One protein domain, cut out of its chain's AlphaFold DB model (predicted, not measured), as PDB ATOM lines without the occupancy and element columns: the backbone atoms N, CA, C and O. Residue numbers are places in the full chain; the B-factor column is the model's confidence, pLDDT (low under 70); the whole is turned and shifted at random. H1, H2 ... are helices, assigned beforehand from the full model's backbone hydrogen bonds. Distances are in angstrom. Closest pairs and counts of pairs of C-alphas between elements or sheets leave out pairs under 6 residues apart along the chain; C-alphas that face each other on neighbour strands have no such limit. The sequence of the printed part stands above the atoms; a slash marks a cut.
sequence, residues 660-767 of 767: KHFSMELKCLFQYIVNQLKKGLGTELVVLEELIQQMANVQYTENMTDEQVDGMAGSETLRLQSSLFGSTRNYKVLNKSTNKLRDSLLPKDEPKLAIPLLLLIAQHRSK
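AT A GLANCE: This is residues 660 to 767 of the 767 residues of an uncharacterized protein of Triticum turgidum subsp. durum (UniProt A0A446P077). The model is a loose arch of helices in two lobes: H5 is the beam, H1 and H6 stand side by side as a leg at one end of it, and a small head of H3 and H4 lies beyond its other end. H2 slants inside the arch with its last residues, 692 to 696, packed on H5, while H3 and H4 touch no other helix and join the rest through links alone. The printed part has 108 residues with six named helices, H1 to H6 in order along the chain, and no named strand; the class is all helix. With a radius of gyration of the C-alphas of 15.9 A it is only just loose, close to compact, and it spans 42 by 35 by 20 A.

HOW THE PARTS SIT: Start at H5, residues 731 to 745, the longest helix. H2, residues 685 to 696, touches it with residues 692 to 696 alone, at a steep tilt of 40 degrees, opposite ways; look at Ala 696 and Thr 738, their closest C-alphas, 4.7 A apart. H1, residues 667 to 678, and H5 only just touch, only at their ends, with 3 pairs of C-alphas within 8 A; the closest are Lys 667 and Ser 744, at 5.8 A. H6, residues 754 to 766, touches residues 674 to 678 of H1 at a shallow tilt of 29 degrees, the same way; the closest C-alphas, Val 674 and Leu 757, are 5.9 A apart. H5 and H6 are close but not clearly touching, about perpendicular at 81 degrees. Farther out, H3, residues 706 to 712, touches H4, residues 716 to 724, at a steep tilt of 49 degrees, opposite ways; the closest C-alphas are Met 712 and Arg 719, at 4.4 A. H4 and H5 are apart, as are H2 and H3. In all six helices every O i to N i+4 pair is within hydrogen-bond range.

IN THESE COORDINATES: Find C-alpha 731 at (155.046, 129.683, 115.778); from there H5 runs 21.2 A to C-alpha 745 at (146.148, 114.919, 103.520). H6 runs 18.5 A, H1 16.5 A and H2 15.9 A. H4 runs 12.1 A, and H3 9.7 A from C-alpha 706 at (178.198, 123.877, 107.788).

THE WHOLE: The two C-alphas farthest apart, those of Asp 706 and Asp 749, are 43.3 A from each other. The printed part has no cut and ends at Lys 767, the chain's last residue. The link from H3 to H4 is tight, the other links are short, and no link is long. Residues 726 to 732, of which 731 to 732 belong to H5, stand free. The mean pLDDT of the printed part is 83.2; look for values under 70 at residues 702, 720 and 723 to 730.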
ATOM      1  N   LYS A 660     147.111 131.578 106.189       90.00
ATOM      2  CA  LYS A 660     146.488 132.625 107.008       90.00
ATOM      3  C   LYS A 660     145.054 132.300 107.428       90.00
ATOM      4  O   LYS A 660     144.686 132.593 108.566       90.00
ATOM      5  N   HIS A 661     144.266 131.689 106.543       88.56
ATOM      6  CA  HIS A 661     142.833 131.458 106.739       88.56
ATOM      7  C   HIS A 661     142.516 129.970 106.902       88.56
ATOM      8  O   HIS A 661     142.462 129.180 105.956       88.56
ATOM      9  N   PHE A 662     142.267 129.571 108.151       83.56
ATOM     10  CA  PHE A 662     142.037 128.171 108.518       83.56
ATOM     11  C   PHE A 662     140.653 127.630 108.133       83.56
ATOM     12  O   PHE A 662     140.455 126.424 108.226       83.56
ATOM     13  N   SER A 663     139.762 128.453 107.590       80.56
ATOM     14  CA  SER A 663     138.436 128.034 107.110       80.56
ATOM     15  C   SER A 663     138.441 127.341 105.738       80.56
ATOM     16  O   SER A 663     137.456 126.722 105.355       80.56
ATOM     17  N   MET A 664     139.556 127.424 105.001       83.62
ATOM     18  CA  MET A 664     139.684 126.862 103.648       83.62
ATOM     19  C   MET A 664     139.788 125.332 103.629       83.62
ATOM     20  O   MET A 664     140.695 124.776 104.244       83.62
ATOM     21  N   GLU A 665     138.948 124.622 102.893       82.25
ATOM     22  CA  GLU A 665     139.122 123.175 102.730       82.25
ATOM     23  C   GLU A 665     140.241 122.890 101.714       82.25
ATOM     24  O   GLU A 665     140.382 123.597 100.725       82.25
ATOM     25  N   LEU A 666     141.088 121.878 101.936       87.31
ATOM     26  CA  LEU A 666     142.177 121.524 100.997       87.31
ATOM     27  C   LEU A 666     141.910 120.223 100.228       87.31
ATOM     28  O   LEU A 666     142.571 119.945  99.226       87.31
ATOM     29  N   LYS A 667     140.924 119.435 100.675       86.88
ATOM     30  CA  LYS A 667     140.620 118.099 100.144       86.88
ATOM     31  C   LYS A 667     140.356 118.126  98.636       86.88
ATOM     32  O   LYS A 667     140.958 117.344  97.905       86.88
ATOM     33  N   CYS A 668     139.527 119.059  98.164       88.94
ATOM     34  CA  CYS A 668     139.142 119.159  96.753       88.94
ATOM     35  C   CYS A 668     140.343 119.468  95.847       88.94
ATOM     36  O   CYS A 668     140.479 118.887  94.771       88.94
ATOM     37  N   LEU A 669     141.257 120.331  96.305       91.00
ATOM     38  CA  LEU A 669     142.470 120.660  95.558       91.00
ATOM     39  C   LEU A 669     143.427 119.464  95.487       91.00
ATOM     40  O   LEU A 669     143.962 119.168  94.422       91.00
ATOM     41  N   PHE A 670     143.626 118.740  96.591       91.56
ATOM     42  CA  PHE A 670     144.451 117.530  96.559       91.56
ATOM     43  C   PHE A 670     143.847 116.454  95.667       91.56
ATOM     44  O   PHE A 670     144.575 115.817  94.909       91.56
ATOM     45  N   GLN A 671     142.524 116.286  95.694       91.44
ATOM     46  CA  GLN A 671     141.838 115.371  94.789       91.44
ATOM     47  C   GLN A 671     142.063 115.767  93.322       91.44
ATOM     48  O   GLN A 671     142.328 114.900  92.487       91.44
ATOM     49  N   TYR A 672     142.013 117.066  93.013       92.75
ATOM     50  CA  TYR A 672     142.338 117.593  91.690       92.75
ATOM     51  C   TYR A 672     143.784 117.261  91.278       92.75
ATOM     52  O   TYR A 672     143.983 116.660  90.223       92.75
ATOM     53  N   ILE A 673     144.781 117.536  92.129       93.06
ATOM     54  CA  ILE A 673     146.199 117.235  91.847       93.06
ATOM     55  C   ILE A 673     146.411 115.730  91.629       93.06
ATOM     56  O   ILE A 673     147.059 115.326  90.664       93.06
ATOM     57  N   VAL A 674     145.814 114.878  92.469       92.75
ATOM     58  CA  VAL A 674     145.852 113.414  92.301       92.75
ATOM     59  C   VAL A 674     145.288 113.002  90.941       92.75
ATOM     60  O   VAL A 674     145.874 112.162  90.255       92.75
ATOM     61  N   ASN A 675     144.171 113.595  90.519       93.00
ATOM     62  CA  ASN A 675     143.562 113.299  89.224       93.00
ATOM     63  C   ASN A 675     144.449 113.741  88.049       93.00
ATOM     64  O   ASN A 675     144.478 113.057  87.026       93.00
ATOM     65  N   GLN A 676     145.192 114.838  88.186       92.31
ATOM     66  CA  GLN A 676     146.112 115.329  87.154       92.31
ATOM     67  C   GLN A 676     147.372 114.467  87.049       92.31
ATOM     68  O   GLN A 676     147.757 114.066  85.949       92.31
ATOM     69  N   LEU A 677     147.931 114.040  88.183       92.50
ATOM     70  CA  LEU A 677     149.047 113.092  88.204       92.50
ATOM     71  C   LEU A 677     148.668 111.735  87.602       92.50
ATOM     72  O   LEU A 677     149.456 111.154  86.857       92.50
ATOM     73  N   LYS A 678     147.442 111.250  87.847       91.75
ATOM     74  CA  LYS A 678     146.915 110.042  87.183       91.75
ATOM     75  C   LYS A 678     146.866 110.184  85.658       91.75
ATOM     76  O   LYS A 678     147.058 109.194  84.960       91.75
ATOM     77  N   LYS A 679     146.648 111.400  85.141       91.00
ATOM     78  CA  LYS A 679     146.714 111.720  83.702       91.00
ATOM     79  C   LYS A 679     148.149 111.918  83.189       91.00
ATOM     80  O   LYS A 679     148.333 112.124  81.997       91.00
ATOM     81  N   GLY A 680     149.160 111.852  84.059       88.69
ATOM     82  CA  GLY A 680     150.567 112.081  83.717       88.69
ATOM     83  C   GLY A 680     150.989 113.554  83.700       88.69
ATOM     84  O   GLY A 680     152.116 113.855  83.310       88.69
ATOM     85  N   LEU A 681     150.124 114.472  84.136       88.25
ATOM     86  CA  LEU A 681     150.401 115.907  84.177       88.25
ATOM     87  C   LEU A 681     150.968 116.286  85.554       88.25
ATOM     88  O   LEU A 681     150.255 116.242  86.555       88.25
ATOM     89  N   GLY A 682     152.257 116.640  85.604       87.75
ATOM     90  CA  GLY A 682     152.982 116.942  86.851       87.75
ATOM     91  C   GLY A 682     153.279 118.423  87.098       87.75
ATOM     92  O   GLY A 682     153.659 118.790  88.203       87.75
ATOM     93  N   THR A 683     153.070 119.298  86.111       88.88
ATOM     94  CA  THR A 683     153.385 120.741  86.203       88.88
ATOM     95  C   THR A 683     152.664 121.455  87.349       88.88
ATOM     96  O   THR A 683     153.150 122.448  87.874       88.88
ATOM     97  N   GLU A 684     151.498 120.953  87.755       89.00
ATOM     98  CA  GLU A 684     150.676 121.546  88.818       89.00
ATOM     99  C   GLU A 684     151.143 121.154  90.231       89.00
ATOM    100  O   GLU A 684     150.615 121.669  91.216       89.00
ATOM    101  N   LEU A 685     152.180 120.309  90.355       92.44
ATOM    102  CA  LEU A 685     152.837 120.021  91.635       92.44
ATOM    103  C   LEU A 685     153.428 121.270  92.295       92.44
ATOM    104  O   LEU A 685     153.547 121.284  93.517       92.44
ATOM    105  N   VAL A 686     153.700 122.334  91.533       93.19
ATOM    106  CA  VAL A 686     154.098 123.642  92.081       93.19
ATOM    107  C   VAL A 686     153.087 124.178  93.102       93.19
ATOM    108  O   VAL A 686     153.461 124.814  94.082       93.19
ATOM    109  N   VAL A 687     151.793 123.872  92.939       93.62
ATOM    110  CA  VAL A 687     150.754 124.275  93.899       93.62
ATOM    111  C   VAL A 687     150.924 123.530  95.225       93.62
ATOM    112  O   VAL A 687     150.761 124.113  96.296       93.62
ATOM    113  N   LEU A 688     151.263 122.239  95.165       93.00
ATOM    114  CA  LEU A 688     151.542 121.431  96.351       93.00
ATOM    115  C   LEU A 688     152.844 121.871  97.028       93.00
ATOM    116  O   LEU A 688     152.884 121.977  98.252       93.00
ATOM    117  N   GLU A 689     153.882 122.136  96.237       92.50
ATOM    118  CA  GLU A 689     155.163 122.653  96.710       92.50
ATOM    119  C   GLU A 689     154.968 123.954  97.492       92.50
ATOM    120  O   GLU A 689     155.362 124.044  98.653       92.50
ATOM    121  N   GLU A 690     154.279 124.930  96.907       92.94
ATOM    122  CA  GLU A 690     154.040 126.220  97.546       92.94
ATOM    123  C   GLU A 690     153.161 126.092  98.803       92.94
ATOM    124  O   GLU A 690     153.401 126.768  99.805       92.94
ATOM    125  N   LEU A 691     152.174 125.187  98.817       92.25
ATOM    126  CA  LEU A 691     151.405 124.885 100.030       92.25
ATOM    127  C   LEU A 691     152.305 124.358 101.154       92.25
ATOM    128  O   LEU A 691     152.179 124.800 102.296       92.25
ATOM    129  N   ILE A 692     153.223 123.442 100.843       90.75
ATOM    130  CA  ILE A 692     154.179 122.885 101.808       90.75
ATOM    131  C   ILE A 692     155.133 123.980 102.307       90.75
ATOM    132  O   ILE A 692     155.307 124.141 103.521       90.75
ATOM    133  N   GLN A 693     155.681 124.789 101.399       89.38
ATOM    134  CA  GLN A 693     156.572 125.895 101.744       89.38
ATOM    135  C   GLN A 693     155.871 126.932 102.632       89.38
ATOM    136  O   GLN A 693     156.413 127.336 103.659       89.38
ATOM    137  N   GLN A 694     154.641 127.338 102.308       88.81
ATOM    138  CA  GLN A 694     153.948 128.388 103.058       88.81
ATOM    139  C   GLN A 694     153.319 127.891 104.364       88.81
ATOM    140  O   GLN A 694     153.399 128.590 105.381       88.81
ATOM    141  N   MET A 695     152.685 126.713 104.359       88.56
ATOM    142  CA  MET A 695     151.917 126.205 105.503       88.56
ATOM    143  C   MET A 695     152.752 125.408 106.501       88.56
ATOM    144  O   MET A 695     152.398 125.420 107.682       88.56
ATOM    145  N   ALA A 696     153.811 124.728 106.048       85.38
ATOM    146  CA  ALA A 696     154.689 123.913 106.890       85.38
ATOM    147  C   ALA A 696     156.107 124.486 107.032       85.38
ATOM    148  O   ALA A 696     156.872 123.996 107.857       85.38
ATOM    149  N   ASN A 697     156.453 125.534 106.273       80.00
ATOM    150  CA  ASN A 697     157.797 126.123 106.253       80.00
ATOM    151  C   ASN A 697     158.896 125.105 105.904       80.00
ATOM    152  O   ASN A 697     160.025 125.208 106.377       80.00
ATOM    153  N   VAL A 698     158.560 124.116 105.074       80.44
ATOM    154  CA  VAL A 698     159.531 123.164 104.536       80.44
ATOM    155  C   VAL A 698     160.025 123.735 103.215       80.44
ATOM    156  O   VAL A 698     159.341 123.644 102.199       80.44
ATOM    157  N   GLN A 699     161.183 124.386 103.263       74.75
ATOM    158  CA  GLN A 699     161.846 124.945 102.090       74.75
ATOM    159  C   GLN A 699     162.955 124.007 101.630       74.75
ATOM    160  O   GLN A 699     163.623 123.365 102.442       74.75
ATOM    161  N   TYR A 700     163.139 123.927 100.316       72.44
ATOM    162  CA  TYR A 700     164.310 123.282  99.752       72.44
ATOM    163  C   TYR A 700     165.490 124.250  99.848       72.44
ATOM    164  O   TYR A 700     165.465 125.324  99.248       72.44
ATOM    165  N   THR A 701     166.508 123.882 100.623       70.06
ATOM    166  CA  THR A 701     167.742 124.662 100.751       70.06
ATOM    167  C   THR A 701     168.850 123.923 100.014       70.06
ATOM    168  O   THR A 701     169.363 122.929 100.524       70.06
ATOM    169  N   GLU A 702     169.207 124.384  98.812       68.56
ATOM    170  CA  GLU A 702     170.293 123.787  98.012       68.56
ATOM    171  C   GLU A 702     171.654 123.920  98.697       68.56
ATOM    172  O   GLU A 702     172.434 122.973  98.723       68.56
ATOM    173  N   ASN A 703     171.918 125.088  99.287       76.88
ATOM    174  CA  ASN A 703     173.201 125.431  99.886       76.88
ATOM    175  C   ASN A 703     173.003 125.736 101.374       76.88
ATOM    176  O   ASN A 703     172.694 126.871 101.739       76.88
ATOM    177  N   MET A 704     173.146 124.719 102.226       76.62
ATOM    178  CA  MET A 704     173.215 124.911 103.678       76.62
ATOM    179  C   MET A 704     174.656 125.221 104.092       76.62
ATOM    180  O   MET A 704     175.590 124.612 103.574       76.62
ATOM    181  N   THR A 705     174.848 126.153 105.025       83.81
ATOM    182  CA  THR A 705     176.159 126.357 105.661       83.81
ATOM    183  C   THR A 705     176.495 125.184 106.583       83.81
ATOM    184  O   THR A 705     175.589 124.519 107.086       83.81
ATOM    185  N   ASP A 706     177.778 124.950 106.869       85.25
ATOM    186  CA  ASP A 706     178.198 123.877 107.788       85.25
ATOM    187  C   ASP A 706     177.514 124.002 109.165       85.25
ATOM    188  O   ASP A 706     177.017 123.019 109.708       85.25
ATOM    189  N   GLU A 707     177.345 125.229 109.674       82.25
ATOM    190  CA  GLU A 707     176.599 125.502 110.915       82.25
ATOM    191  C   GLU A 707     175.107 125.124 110.822       82.25
ATOM    192  O   GLU A 707     174.504 124.672 111.801       82.25
ATOM    193  N   GLN A 708     174.485 125.305 109.652       78.44
ATOM    194  CA  GLN A 708     173.105 124.879 109.414       78.44
ATOM    195  C   GLN A 708     173.006 123.357 109.339       78.44
ATOM    196  O   GLN A 708     172.062 122.801 109.893       78.44
ATOM    197  N   VAL A 709     173.974 122.684 108.712       84.50
ATOM    198  CA  VAL A 709     174.038 121.217 108.644       84.50
ATOM    199  C   VAL A 709     174.216 120.618 110.042       84.50
ATOM    200  O   VAL A 709     173.444 119.739 110.432       84.50
ATOM    201  N   ASP A 710     175.149 121.150 110.834       85.50
ATOM    202  CA  ASP A 710     175.371 120.739 112.225       85.50
ATOM    203  C   ASP A 710     174.128 120.987 113.086       85.50
ATOM    204  O   ASP A 710     173.706 120.139 113.878       85.50
ATOM    205  N   GLY A 711     173.476 122.131 112.884       83.25
ATOM    206  CA  GLY A 711     172.230 122.454 113.561       83.25
ATOM    207  C   GLY A 711     171.058 121.536 113.169       83.25
ATOM    208  O   GLY A 711     170.243 121.156 114.018       83.25
ATOM    209  N   MET A 712     171.024 121.083 111.910       80.25
ATOM    210  CA  MET A 712     170.069 120.095 111.401       80.25
ATOM    211  C   MET A 712     170.317 118.671 111.936       80.25
ATOM    212  O   MET A 712     169.394 117.852 111.943       80.25
ATOM    213  N   ALA A 713     171.520 118.370 112.429       84.50
ATOM    214  CA  ALA A 713     171.849 117.107 113.097       84.50
ATOM    215  C   ALA A 713     171.480 117.090 114.598       84.50
ATOM    216  O   ALA A 713     171.580 116.050 115.254       84.50
ATOM    217  N   GLY A 714     171.045 118.225 115.158       84.62
ATOM    218  CA  GLY A 714     170.699 118.357 116.572       84.62
ATOM    219  C   GLY A 714     169.271 117.940 116.951       84.62
ATOM    220  O   GLY A 714     168.529 117.296 116.208       84.62
ATOM    221  N   SER A 715     168.864 118.335 118.163       83.88
ATOM    222  CA  SER A 715     167.498 118.114 118.667       83.88
ATOM    223  C   SER A 715     166.442 118.824 117.807       83.88
ATOM    224  O   SER A 715     166.759 119.716 117.027       83.88
ATOM    225  N   GLU A 716     165.165 118.458 117.947       75.12
ATOM    226  CA  GLU A 716     164.056 119.098 117.214       75.12
ATOM    227  C   GLU A 716     164.064 120.631 117.334       75.12
ATOM    228  O   GLU A 716     163.888 121.325 116.338       75.12
ATOM    229  N   THR A 717     164.382 121.166 118.514       77.81
ATOM    230  CA  THR A 717     164.528 122.609 118.737       77.81
ATOM    231  C   THR A 717     165.658 123.218 117.906       77.81
ATOM    232  O   THR A 717     165.490 124.306 117.362       77.81
ATOM    233  N   LEU A 718     166.798 122.523 117.795       78.25
ATOM    234  CA  LEU A 718     167.955 122.983 117.024       78.25
ATOM    235  C   LEU A 718     167.655 122.932 115.521       78.25
ATOM    236  O   LEU A 718     167.837 123.931 114.838       78.25
ATOM    237  N   ARG A 719     167.059 121.829 115.050       76.38
ATOM    238  CA  ARG A 719     166.595 121.659 113.664       76.38
ATOM    239  C   ARG A 719     165.612 122.747 113.249       76.38
ATOM    240  O   ARG A 719     165.737 123.316 112.169       76.38
ATOM    241  N   LEU A 720     164.659 123.069 114.124       69.69
ATOM    242  CA  LEU A 720     163.721 124.168 113.905       69.69
ATOM    243  C   LEU A 720     164.456 125.507 113.793       69.69
ATOM    244  O   LEU A 720     164.200 126.246 112.851       69.69
ATOM    245  N   GLN A 721     165.385 125.825 114.700       72.12
ATOM    246  CA  GLN A 721     166.151 127.077 114.629       72.12
ATOM    247  C   GLN A 721     167.018 127.162 113.366       72.12
ATOM    248  O   GLN A 721     167.011 128.195 112.701       72.12
ATOM    249  N   SER A 722     167.680 126.069 112.982       73.75
ATOM    250  CA  SER A 722     168.478 125.968 111.754       73.75
ATOM    251  C   SER A 722     167.643 126.147 110.488       73.75
ATOM    252  O   SER A 722     168.090 126.798 109.550       73.75
ATOM    253  N   SER A 723     166.401 125.654 110.491       67.00
ATOM    254  CA  SER A 723     165.410 125.876 109.431       67.00
ATOM    255  C   SER A 723     164.837 127.306 109.400       67.00
ATOM    256  O   SER A 723     164.306 127.721 108.371       67.00
ATOM    257  N   LEU A 724     164.900 128.055 110.509       64.44
ATOM    258  CA  LEU A 724     164.190 129.330 110.708       64.44
ATOM    259  C   LEU A 724     165.087 130.580 110.637       64.44
ATOM    260  O   LEU A 724     164.572 131.692 110.801       64.44
ATOM    261  N   PHE A 725     166.398 130.441 110.399       57.72
ATOM    262  CA  PHE A 725     167.343 131.567 110.381       57.72
ATOM    263  C   PHE A 725     166.875 132.696 109.437       57.72
ATOM    264  O   PHE A 725     166.843 132.543 108.221       57.72
ATOM    265  N   GLY A 726     166.498 133.844 110.014       53.25
ATOM    266  CA  GLY A 726     166.082 135.059 109.293       53.25
ATOM    267  C   GLY A 726     164.574 135.345 109.268       53.25
ATOM    268  O   GLY A 726     164.183 136.494 109.056       53.25
ATOM    269  N   SER A 727     163.710 134.366 109.561       52.88
ATOM    270  CA  SER A 727     162.255 134.573 109.560       52.88
ATOM    271  C   SER A 727     161.730 134.775 110.982       52.88
ATOM    272  O   SER A 727     161.401 133.841 111.711       52.88
ATOM    273  N   THR A 728     161.617 136.033 111.410       50.06
ATOM    274  CA  THR A 728     160.778 136.352 112.570       50.06
ATOM    275  C   THR A 728     159.328 136.051 112.198       50.06
ATOM    276  O   THR A 728     158.828 136.709 111.291       50.06
ATOM    277  N   ARG A 729     158.630 135.121 112.885       58.84
ATOM    278  CA  ARG A 729     157.201 135.256 113.299       58.84
ATOM    279  C   ARG A 729     156.487 133.960 113.731       58.84
ATOM    280  O   ARG A 729     156.575 132.919 113.102       58.84
ATOM    281  N   ASN A 730     155.634 134.128 114.752       60.41
ATOM    282  CA  ASN A 730     154.377 133.418 115.052       60.41
ATOM    283  C   ASN A 730     154.317 131.887 114.854       60.41
ATOM    284  O   ASN A 730     153.459 131.376 114.132       60.41
ATOM    285  N   TYR A 731     155.098 131.152 115.651       70.69
ATOM    286  CA  TYR A 731     155.046 129.683 115.778       70.69
ATOM    287  C   TYR A 731     153.622 129.112 115.944       70.69
ATOM    288  O   TYR A 731     153.277 128.070 115.394       70.69
ATOM    289  N   LYS A 732     152.734 129.835 116.644       76.50
ATOM    290  CA  LYS A 732     151.330 129.426 116.837       76.50
ATOM    291  C   LYS A 732     150.526 129.352 115.534       76.50
ATOM    292  O   LYS A 732     149.663 128.489 115.412       76.50
ATOM    293  N   VAL A 733     150.762 130.270 114.594       77.81
ATOM    294  CA  VAL A 733     150.055 130.296 113.301       77.81
ATOM    295  C   VAL A 733     150.587 129.175 112.415       77.81
ATOM    296  O   VAL A 733     149.789 128.423 111.865       77.81
ATOM    297  N   LEU A 734     151.912 129.008 112.376       80.31
ATOM    298  CA  LEU A 734     152.573 127.957 111.602       80.31
ATOM    299  C   LEU A 734     152.168 126.548 112.058       80.31
ATOM    300  O   LEU A 734     151.845 125.698 111.235       80.31
ATOM    301  N   ASN A 735     152.102 126.296 113.368       83.50
ATOM    302  CA  ASN A 735     151.657 124.993 113.871       83.50
ATOM    303  C   ASN A 735     150.206 124.694 113.486       83.50
ATOM    304  O   ASN A 735     149.878 123.563 113.135       83.50
ATOM    305  N   LYS A 736     149.326 125.702 113.525       86.62
ATOM    306  CA  LYS A 736     147.932 125.541 113.092       86.62
ATOM    307  C   LYS A 736     147.840 125.245 111.595       86.62
ATOM    308  O   LYS A 736     147.098 124.339 111.224       86.62
ATOM    309  N   SER A 737     148.595 125.953 110.751       87.81
ATOM    310  CA  SER A 737     148.605 125.696 109.303       87.81
ATOM    311  C   SER A 737     149.190 124.324 108.983       87.81
ATOM    312  O   SER A 737     148.595 123.586 108.206       87.81
ATOM    313  N   THR A 738     150.278 123.935 109.646       88.38
ATOM    314  CA  THR A 738     150.918 122.623 109.468       88.38
ATOM    315  C   THR A 738     149.970 121.486 109.846       88.38
ATOM    316  O   THR A 738     149.783 120.552 109.067       88.38
ATOM    317  N   ASN A 739     149.308 121.586 111.006       89.12
ATOM    318  CA  ASN A 739     148.324 120.589 111.435       89.12
ATOM    319  C   ASN A 739     147.163 120.492 110.447       89.12
ATOM    320  O   ASN A 739     146.784 119.395 110.062       89.12
ATOM    321  N   LYS A 740     146.650 121.627 109.964       88.62
ATOM    322  CA  LYS A 740     145.569 121.641 108.977       88.62
ATOM    323  C   LYS A 740     145.971 121.000 107.643       88.62
ATOM    324  O   LYS A 740     145.177 120.258 107.065       88.62
ATOM    325  N   LEU A 741     147.186 121.270 107.159       90.38
ATOM    326  CA  LEU A 741     147.729 120.635 105.954       90.38
ATOM    327  C   LEU A 741     147.800 119.113 106.135       90.38
ATOM    328  O   LEU A 741     147.296 118.366 105.296       90.38
ATOM    329  N   ARG A 742     148.355 118.659 107.265       89.81
ATOM    330  CA  ARG A 742     148.429 117.238 107.626       89.81
ATOM    331  C   ARG A 742     147.042 116.598 107.684       89.81
ATOM    332  O   ARG A 742     146.831 115.572 107.047       89.81
ATOM    333  N   ASP A 743     146.109 117.206 108.411       89.19
ATOM    334  CA  ASP A 743     144.763 116.667 108.632       89.19
ATOM    335  C   ASP A 743     143.947 116.621 107.326       89.19
ATOM    336  O   ASP A 743     143.076 115.772 107.168       89.19
ATOM    337  N   SER A 744     144.265 117.484 106.354       87.62
ATOM    338  CA  SER A 744     143.649 117.461 105.020       87.62
ATOM    339  C   SER A 744     144.221 116.376 104.097       87.62
ATOM    340  O   SER A 744     143.512 115.882 103.223       87.62
ATOM    341  N   LEU A 745     145.497 116.008 104.264       87.62
ATOM    342  CA  LEU A 745     146.148 114.919 103.520       87.62
ATOM    343  C   LEU A 745     145.834 113.538 104.119       87.62
ATOM    344  O   LEU A 745     145.734 112.546 103.389       87.62
ATOM    345  N   LEU A 746     145.676 113.486 105.443       87.75
ATOM    346  CA  LEU A 746     145.348 112.304 106.242       87.75
ATOM    347  C   LEU A 746     144.042 112.526 107.031       87.75
ATOM    348  O   LEU A 746     144.066 112.533 108.265       87.75
ATOM    349  N   PRO A 747     142.901 112.714 106.342       84.12
ATOM    350  CA  PRO A 747     141.614 112.843 107.009       84.12
ATOM    351  C   PRO A 747     141.243 111.554 107.755       84.12
ATOM    352  O   PRO A 747     141.719 110.456 107.441       84.12
ATOM    353  N   LYS A 748     140.376 111.694 108.765       79.81
ATOM    354  CA  LYS A 748     139.817 110.545 109.497       79.81
ATOM    355  C   LYS A 748     138.940 109.683 108.586       79.81
ATOM    356  O   LYS A 748     139.045 108.460 108.637       79.81
ATOM    357  N   ASP A 749     138.158 110.338 107.734       76.44
ATOM    358  CA  ASP A 749     137.274 109.714 106.753       76.44
ATOM    359  C   ASP A 749     137.969 109.595 105.387       76.44
ATOM    360  O   ASP A 749     138.786 110.438 105.015       76.44
ATOM    361  N   GLU A 750     137.639 108.557 104.620       74.75
ATOM    362  CA  GLU A 750     138.187 108.351 103.272       74.75
ATOM    363  C   GLU A 750     137.704 109.432 102.262       74.75
ATOM    364  O   GLU A 750     136.673 110.089 102.465       74.75
ATOM    365  N   PRO A 751     138.421 109.657 101.142       76.62
ATOM    366  CA  PRO A 751     139.709 109.068 100.774       76.62
ATOM    367  C   PRO A 751     140.905 109.729 101.477       76.62
ATOM    368  O   PRO A 751     141.026 110.956 101.511       76.62
ATOM    369  N   LYS A 752     141.847 108.913 101.958       84.12
ATOM    370  CA  LYS A 752     143.165 109.377 102.421       84.12
ATOM    371  C   LYS A 752     144.086 109.608 101.230       84.12
ATOM    372  O   LYS A 752     144.555 108.664 100.597       84.12
ATOM    373  N   LEU A 753     144.363 110.874 100.925       86.50
ATOM    374  CA  LEU A 753     145.079 111.254  99.704       86.50
ATOM    375  C   LEU A 753     146.605 111.211  99.831       86.50
ATOM    376  O   LEU A 753     147.276 111.134  98.806       86.50
ATOM    377  N   ALA A 754     147.167 111.187 101.044       88.94
ATOM    378  CA  ALA A 754     148.619 111.200 101.249       88.94
ATOM    379  C   ALA A 754     149.362 110.049 100.543       88.94
ATOM    380  O   ALA A 754     150.320 110.293  99.811       88.94
ATOM    381  N   ILE A 755     148.926 108.796 100.738       89.12
ATOM    382  CA  ILE A 755     149.592 107.618 100.153       89.12
ATOM    383  C   ILE A 755     149.445 107.595  98.621       89.12
ATOM    384  O   ILE A 755     150.469 107.471  97.944       89.12
ATOM    385  N   PRO A 756     148.234 107.761  98.041       89.31
ATOM    386  CA  PRO A 756     148.082 107.875  96.592       89.31
ATOM    387  C   PRO A 756     148.950 108.979  95.985       89.31
ATOM    388  O   PRO A 756     149.584 108.755  94.959       89.31
ATOM    389  N   LEU A 757     149.009 110.149  96.625       91.00
ATOM    390  CA  LEU A 757     149.796 111.282  96.146       91.00
ATOM    391  C   LEU A 757     151.298 110.960  96.143       91.00
ATOM    392  O   LEU A 757     151.956 111.191  95.134       91.00
ATOM    393  N   LEU A 758     151.828 110.355  97.212       91.19
ATOM    394  CA  LEU A 758     153.233 109.930  97.287       91.19
ATOM    395  C   LEU A 758     153.597 108.909  96.201       91.19
ATOM    396  O   LEU A 758     154.622 109.059  95.535       91.19
ATOM    397  N   LEU A 759     152.752 107.892  95.996       92.12
ATOM    398  CA  LEU A 759     152.969 106.878  94.962       92.12
ATOM    399  C   LEU A 759     152.943 107.491  93.559       92.12
ATOM    400  O   LEU A 759     153.808 107.188  92.741       92.12
ATOM    401  N   LEU A 760     151.979 108.375  93.290       92.88
ATOM    402  CA  LEU A 760     151.850 109.043  91.996       92.88
ATOM    403  C   LEU A 760     153.013 109.999  91.720       92.88
ATOM    404  O   LEU A 760     153.498 110.035  90.594       92.88
ATOM    405  N   ILE A 761     153.502 110.726  92.729       93.06
ATOM    406  CA  ILE A 761     154.695 111.576  92.600       93.06
ATOM    407  C   ILE A 761     155.932 110.720  92.298       93.06
ATOM    408  O   ILE A 761     156.697 111.054  91.395       93.06
ATOM    409  N   ALA A 762     156.122 109.599  93.000       92.12
ATOM    410  CA  ALA A 762     157.246 108.695  92.751       92.12
ATOM    411  C   ALA A 762     157.200 108.091  91.336       92.12
ATOM    412  O   ALA A 762     158.218 108.054  90.646       92.12
ATOM    413  N   GLN A 763     156.015 107.672  90.884       89.62
ATOM    414  CA  GLN A 763     155.806 107.179  89.523       89.62
ATOM    415  C   GLN A 763     156.055 108.264  88.474       89.62
ATOM    416  O   GLN A 763     156.674 107.983  87.452       89.62
ATOM    417  N   HIS A 764     155.593 109.493  88.715       89.31
ATOM    418  CA  HIS A 764     155.814 110.616  87.803       89.31
ATOM    419  C   HIS A 764     157.300 110.957  87.690       89.31
ATOM    420  O   HIS A 764     157.789 111.084  86.582       89.31
ATOM    421  N   ARG A 765     158.036 110.965  88.809       86.88
ATOM    422  CA  ARG A 765     159.495 111.169  88.833       86.88
ATOM    423  C   ARG A 765     160.288 110.062  88.125       86.88
ATOM    424  O   ARG A 765     161.409 110.304  87.695       86.88
ATOM    425  N   SER A 766     159.761 108.837  88.089       83.88
ATOM    426  CA  SER A 766     160.417 107.701  87.419       83.88
ATOM    427  C   SER A 766     160.235 107.685  85.899       83.88
ATOM    428  O   SER A 766     160.923 106.921  85.224       83.88
ATOM    429  N   LYS A 767     159.287 108.477  85.389       72.31
ATOM    430  CA  LYS A 767     159.084 108.717  83.961       72.31
ATOM    431  C   LYS A 767     159.940 109.892  83.522       72.31
ATOM    432  O   LYS A 767     160.395 109.835  82.361       72.31
TER     433      LYS A 767